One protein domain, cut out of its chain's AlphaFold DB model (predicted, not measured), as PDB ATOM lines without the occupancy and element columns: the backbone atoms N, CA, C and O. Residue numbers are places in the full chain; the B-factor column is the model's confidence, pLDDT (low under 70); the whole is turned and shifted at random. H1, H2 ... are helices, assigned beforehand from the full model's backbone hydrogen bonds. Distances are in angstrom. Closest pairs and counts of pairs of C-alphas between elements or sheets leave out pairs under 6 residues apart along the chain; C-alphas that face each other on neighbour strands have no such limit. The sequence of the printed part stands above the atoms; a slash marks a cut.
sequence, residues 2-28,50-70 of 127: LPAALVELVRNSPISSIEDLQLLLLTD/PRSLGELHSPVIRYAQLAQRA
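Overview. This is residues 2 to 28 and 50 to 70 of the 127 residues of the protein "PDGF_2 domain-containing protein" of Tetraodon nigroviridis (UniProt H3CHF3). Two short helices, H1 and H2, form a loose, slanting pair, and a long thin arc of chain, residues 50 to 70, opens with the small H3 and swings wide of them. Residues 50 to 65 stand free. The printed part has 48 residues with three named helices, H1, H2, H3 in chain order, and no named strand; it is all helix in class, though helices hold just 22 residues. It is loose, with a radius of gyration of the C-alphas of 13.3 A and spans of 37 by 26 by 17 A.

Arrangement. H1, residues 4 to 12, and H2, residues 18 to 26, are close but not clearly touching; their closest C-alphas, of Val 10 and Leu 21, are 7.8 A apart. They run opposite ways at a steep tilt of 42 degrees. H3, residues 51 to 54, is apart from both. In H1 and H2 every O i to N i+4 pair is within hydrogen-bond range; H3 is too short for such a pair, and its 1 O i to N i+3 pair is not within range.

Along the chain. H1 is 12.4 A long from C-alpha 4 at (-123.548, -145.180, 153.463), H2 12.1 A. H3 ends at C-alpha 54, (-122.780, -136.191, 126.697).

Size, cuts and confidence. The C-alphas farthest apart, of Ala 4 and Pro 59, are 37.1 A apart. The link H1 to H2 is tight. Residues 29 to 49 are not printed, and C-alphas 28 and 50 are 14.3 A apart across this cut. Residues 27 to 28 and 50 to 63 have pLDDT under 70.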
ATOM      1  N   LEU A   2    -117.992-142.635 149.782       85.25
ATOM      2  CA  LEU A   2    -119.396-142.596 149.348       85.25
ATOM      3  C   LEU A   2    -120.344-142.605 150.565       85.25
ATOM      4  O   LEU A   2    -120.002-143.246 151.562       85.25
ATOM      5  N   PRO A   3    -121.517-141.941 150.499       91.31
ATOM      6  CA  PRO A   3    -122.522-142.005 151.559       91.31
ATOM      7  C   PRO A   3    -122.984-143.444 151.815       91.31
ATOM      8  O   PRO A   3    -123.244-144.192 150.872       91.31
ATOM      9  N   ALA A   4    -123.131-143.826 153.087       91.00
ATOM     10  CA  ALA A   4    -123.548-145.180 153.463       91.00
ATOM     11  C   ALA A   4    -124.920-145.556 152.876       91.00
ATOM     12  O   ALA A   4    -125.094-146.677 152.403       91.00
ATOM     13  N   ALA A   5    -125.850-144.597 152.822       89.94
ATOM     14  CA  ALA A   5    -127.172-144.778 152.223       89.94
ATOM     15  C   ALA A   5    -127.094-145.196 150.743       89.94
ATOM     16  O   ALA A   5    -127.782-146.125 150.332       89.94
ATOM     17  N   LEU A   6    -126.191-144.588 149.967       90.38
ATOM     18  CA  LEU A   6    -125.983-144.920 148.555       90.38
ATOM     19  C   LEU A   6    -125.434-146.342 148.383       90.38
ATOM     20  O   LEU A   6    -125.849-147.086 147.497       90.38
ATOM     21  N   VAL A   7    -124.482-146.722 149.241       91.38
ATOM     22  CA  VAL A   7    -123.883-148.062 149.212       91.38
ATOM     23  C   VAL A   7    -124.935-149.119 149.539       91.38
ATOM     24  O   VAL A   7    -124.995-150.132 148.848       91.38
ATOM     25  N   GLU A   8    -125.780-148.877 150.541       92.25
ATOM     26  CA  GLU A   8    -126.881-149.777 150.903       92.25
ATOM     27  C   GLU A   8    -127.981-149.833 149.831       92.25
ATOM     28  O   GLU A   8    -128.486-150.916 149.535       92.25
ATOM     29  N   LEU A   9    -128.298-148.713 149.174       92.75
ATOM     30  CA  LEU A   9    -129.241-148.687 148.053       92.75
ATOM     31  C   LEU A   9    -128.753-149.571 146.897       92.75
ATOM     32  O   LEU A   9    -129.456-150.472 146.446       92.75
ATOM     33  N   VAL A  10    -127.511-149.369 146.451       93.81
ATOM     34  CA  VAL A  10    -126.909-150.173 145.376       93.81
ATOM     35  C   VAL A  10    -126.778-151.639 145.794       93.81
ATOM     36  O   VAL A  10    -126.962-152.540 144.974       93.81
ATOM     37  N   ARG A  11    -126.481-151.907 147.068       93.50
ATOM     38  CA  ARG A  11    -126.363-153.263 147.616       93.50
ATOM     39  C   ARG A  11    -127.663-154.058 147.482       93.50
ATOM     40  O   ARG A  11    -127.590-155.223 147.099       93.50
ATOM     41  N   ASN A  12    -128.807-153.440 147.769       93.19
ATOM     42  CA  ASN A  12    -130.088-154.139 147.916       93.19
ATOM     43  C   ASN A  12    -130.982-154.103 146.661       93.19
ATOM     44  O   ASN A  12    -132.029-154.748 146.646       93.19
ATOM     45  N   SER A  13    -130.567-153.418 145.592       93.44
ATOM     46  CA  SER A  13    -131.350-153.298 144.354       93.44
ATOM     47  C   SER A  13    -130.960-154.302 143.255       93.44
ATOM     48  O   SER A  13    -129.785-154.643 143.096       93.44
ATOM     49  N   PRO A  14    -131.907-154.769 142.424       91.50
ATOM     50  CA  PRO A  14    -131.614-155.654 141.298       91.50
ATOM     51  C   PRO A  14    -131.024-154.869 140.115       91.50
ATOM     52  O   PRO A  14    -131.748-154.359 139.273       91.50
ATOM     53  N   ILE A  15    -129.694-154.786 140.034       93.12
ATOM     54  CA  ILE A  15    -128.994-154.060 138.957       93.12
ATOM     55  C   ILE A  15    -128.476-155.059 137.923       93.12
ATOM     56  O   ILE A  15    -127.667-155.934 138.254       93.12
ATOM     57  N   SER A  16    -128.908-154.950 136.671       90.12
ATOM     58  CA  SER A  16    -128.473-155.819 135.575       90.12
ATOM     59  C   SER A  16    -127.720-155.112 134.456       90.12
ATOM     60  O   SER A  16    -126.894-155.763 133.809       90.12
ATOM     61  N   SER A  17    -127.938-153.811 134.286       90.06
ATOM     62  CA  SER A  17    -127.270-152.971 133.295       90.06
ATOM     63  C   SER A  17    -126.842-151.618 133.877       90.06
ATOM     64  O   SER A  17    -127.041-151.340 135.064       90.06
ATOM     65  N   ILE A  18    -126.201-150.784 133.053       88.94
ATOM     66  CA  ILE A  18    -125.851-149.417 133.454       88.94
ATOM     67  C   ILE A  18    -127.099-148.537 133.561       88.94
ATOM     68  O   ILE A  18    -127.162-147.685 134.442       88.94
ATOM     69  N   GLU A  19    -128.105-148.783 132.726       88.69
ATOM     70  CA  GLU A  19    -129.385-148.077 132.729       88.69
ATOM     71  C   GLU A  19    -130.139-148.327 134.040       88.69
ATOM     72  O   GLU A  19    -130.627-147.379 134.648       88.69
ATOM     73  N   ASP A  20    -130.142-149.569 134.541       90.69
ATOM     74  CA  ASP A  20    -130.731-149.892 135.849       90.69
ATOM     75  C   ASP A  20    -130.060-149.105 136.980       90.69
ATOM     76  O   ASP A  20    -130.723-148.592 137.882       90.69
ATOM     77  N   LEU A  21    -128.725-149.006 136.940       90.56
ATOM     78  CA  LEU A  21    -127.966-148.256 137.937       90.56
ATOM     79  C   LEU A  21    -128.262-146.756 137.834       90.56
ATOM     80  O   LEU A  21    -128.424-146.100 138.857       90.56
ATOM     81  N   GLN A  22    -128.345-146.213 136.621       90.00
ATOM     82  CA  GLN A  22    -128.700-144.813 136.401       90.00
ATOM     83  C   GLN A  22    -130.101-144.519 136.931       90.00
ATOM     84  O   GLN A  22    -130.259-143.574 137.695       90.00
ATOM     85  N   LEU A  23    -131.091-145.353 136.606       89.94
ATOM     86  CA  LEU A  23    -132.463-145.204 137.089       89.94
ATOM     87  C   LEU A  23    -132.530-145.226 138.622       89.94
ATOM     88  O   LEU A  23    -133.179-144.376 139.236       89.94
ATOM     89  N   LEU A  24    -131.796-146.151 139.243       89.88
ATOM     90  CA  LEU A  24    -131.723-146.271 140.695       89.88
ATOM     91  C   LEU A  24    -131.148-145.010 141.359       89.88
ATOM     92  O   LEU A  24    -131.594-144.630 142.435       89.88
ATOM     93  N   LEU A  25    -130.169-144.364 140.723       87.19
ATOM     94  CA  LEU A  25    -129.500-143.171 141.247       87.19
ATOM     95  C   LEU A  25    -130.242-141.864 140.921       87.19
ATOM     96  O   LEU A  25    -130.167-140.914 141.694       87.19
ATOM     97  N   LEU A  26    -130.960-141.811 139.798       78.00
ATOM     98  CA  LEU A  26    -131.741-140.648 139.356       78.00
ATOM     99  C   LEU A  26    -133.009-140.432 140.192       78.00
ATOM    100  O   LEU A  26    -133.514-139.319 140.253       78.00
ATOM    101  N   THR A  27    -133.504-141.468 140.873       61.41
ATOM    102  CA  THR A  27    -134.693-141.348 141.737       61.41
ATOM    103  C   THR A  27    -134.437-140.432 142.953       61.41
ATOM    104  O   THR A  27    -135.380-139.869 143.498       61.41
ATOM    105  N   ASP A  28    -133.170-140.224 143.331       53.22
ATOM    106  CA  ASP A  28    -132.745-139.338 144.432       53.22
ATOM    107  C   ASP A  28    -132.338-137.928 143.963       53.22
ATOM    108  O   ASP A  28    -132.117-137.035 144.786       53.22
ATOM    109  N   PRO A  50    -125.248-135.509 133.498       44.91
ATOM    110  CA  PRO A  50    -123.867-135.490 133.950       44.91
ATOM    111  C   PRO A  50    -122.965-135.552 132.718       44.91
ATOM    112  O   PRO A  50    -123.234-136.305 131.783       44.91
ATOM    113  N   ARG A  51    -121.921-134.714 132.685       49.06
ATOM    114  CA  ARG A  51    -121.027-134.533 131.523       49.06
ATOM    115  C   ARG A  51    -120.435-135.845 130.978       49.06
ATOM    116  O   ARG A  51    -120.002-135.875 129.836       49.06
ATOM    117  N   SER A  52    -120.504-136.933 131.743       50.16
ATOM    118  CA  SER A  52    -120.172-138.301 131.337       50.16
ATOM    119  C   SER A  52    -121.182-138.989 130.398       50.16
ATOM    120  O   SER A  52    -120.827-139.992 129.789       50.16
ATOM    121  N   LEU A  53    -122.416-138.492 130.252       51.91
ATOM    122  CA  LEU A  53    -123.409-138.996 129.286       51.91
ATOM    123  C   LEU A  53    -123.398-138.232 127.951       51.91
ATOM    124  O   LEU A  53    -123.814-138.779 126.933       51.91
ATOM    125  N   GLY A  54    -122.900-136.990 127.926       45.25
ATOM    126  CA  GLY A  54    -122.780-136.191 126.697       45.25
ATOM    127  C   GLY A  54    -121.594-136.588 125.807       45.25
ATOM    128  O   GLY A  54    -121.615-136.346 124.601       45.25
ATOM    129  N   GLU A  55    -120.583-137.247 126.379       49.16
ATOM    130  CA  GLU A  55    -119.371-137.695 125.675       49.16
ATOM    131  C   GLU A  55    -119.513-139.062 124.988       49.16
ATOM    132  O   GLU A  55    -118.549-139.581 124.429       49.16
ATOM    133  N   LEU A  56    -120.729-139.610 124.892       51.00
ATOM    134  CA  LEU A  56    -121.025-140.753 124.017       51.00
ATOM    135  C   LEU A  56    -121.034-140.380 122.513       51.00
ATOM    136  O   LEU A  56    -121.576-141.108 121.687       51.00
ATOM    137  N   HIS A  57    -120.459-139.233 122.138       47.78
ATOM    138  CA  HIS A  57    -120.304-138.778 120.753       47.78
ATOM    139  C   HIS A  57    -118.876-138.912 120.213       47.78
ATOM    140  O   HIS A  57    -118.633-138.573 119.053       47.78
ATOM    141  N   SER A  58    -117.936-139.465 120.992       50.41
ATOM    142  CA  SER A  58    -116.647-139.874 120.431       50.41
ATOM    143  C   SER A  58    -116.868-141.022 119.429       50.41
ATOM    144  O   SER A  58    -117.480-142.031 119.793       50.41
ATOM    145  N   PRO A  59    -116.381-140.928 118.174       53.53
ATOM    146  CA  PRO A  59    -116.575-141.964 117.154       53.53
ATOM    147  C   PRO A  59    -116.014-143.338 117.562       53.53
ATOM    148  O   PRO A  59    -116.431-144.353 117.012       53.53
ATOM    149  N   VAL A  60    -115.137-143.382 118.571       56.38
ATOM    150  CA  VAL A  60    -114.586-144.608 119.166       56.38
ATOM    151  C   VAL A  60    -115.622-145.367 120.016       56.38
ATOM    152  O   VAL A  60    -115.583-146.591 120.078       56.38
ATOM    153  N   ILE A  61    -116.581-144.673 120.640       58.56
ATOM    154  CA  ILE A  61    -117.550-145.278 121.572       58.56
ATOM    155  C   ILE A  61    -118.724-145.943 120.839       58.56
ATOM    156  O   ILE A  61    -119.313-146.883 121.366       58.56
ATOM    157  N   ARG A  62    -119.031-145.546 119.593       59.59
ATOM    158  CA  ARG A  62    -120.162-146.121 118.833       59.59
ATOM    159  C   ARG A  62    -120.035-147.626 118.558       59.59
ATOM    160  O   ARG A  62    -121.040-148.260 118.266       59.59
ATOM    161  N   TYR A  63    -118.830-148.189 118.667       69.94
ATOM    162  CA  TYR A  63    -118.559-149.609 118.414       69.94
ATOM    163  C   TYR A  63    -118.117-150.383 119.665       69.94
ATOM    164  O   TYR A  63    -117.797-151.567 119.571       69.94
ATOM    165  N   ALA A  64    -118.076-149.741 120.835       80.50
ATOM    166  CA  ALA A  64    -117.671-150.399 122.071       80.50
ATOM    167  C   ALA A  64    -118.862-151.131 122.704       80.50
ATOM    168  O   ALA A  64    -119.879-150.525 123.038       80.50
ATOM    169  N   GLN A  65    -118.730-152.443 122.908       84.06
ATOM    170  CA  GLN A  65    -119.716-153.203 123.669       84.06
ATOM    171  C   GLN A  65    -119.614-152.841 125.154       84.06
ATOM    172  O   GLN A  65    -118.530-152.866 125.741       84.06
ATOM    173  N   LEU A  66    -120.755-152.538 125.775       85.88
ATOM    174  CA  LEU A  66    -120.809-152.256 127.204       85.88
ATOM    175  C   LEU A  66    -120.356-153.468 128.023       85.88
ATOM    176  O   LEU A  66    -120.705-154.617 127.734       85.88
ATOM    177  N   ALA A  67    -119.612-153.187 129.092       87.88
ATOM    178  CA  ALA A  67    -119.185-154.204 130.035       87.88
ATOM    179  C   ALA A  67    -120.405-154.871 130.684       87.88
ATOM    180  O   ALA A  67    -121.250-154.214 131.291       87.88
ATOM    181  N   GLN A  68    -120.471-156.195 130.592       90.06
ATOM    182  CA  GLN A  68    -121.493-156.975 131.274       90.06
ATOM    183  C   GLN A  68    -120.958-157.476 132.607       90.06
ATOM    184  O   GLN A  68    -119.893-158.093 132.687       90.06
ATOM    185  N   ARG A  69    -121.720-157.248 133.675       91.50
ATOM    186  CA  ARG A  69    -121.336-157.731 134.998       91.50
ATOM    187  C   ARG A  69    -121.360-159.257 135.041       91.50
ATOM    188  O   ARG A  69    -122.392-159.887 134.803       91.50
ATOM    189  N   ALA A  70    -120.255-159.855 135.476       94.56
ATOM    190  CA  ALA A  70    -120.199-161.273 135.803       94.56
ATOM    191  C   ALA A  70    -121.036-161.556 137.060       94.56
ATOM    192  O   ALA A  70    -120.531-161.475 138.173       94.56
TER     193      ALA A  70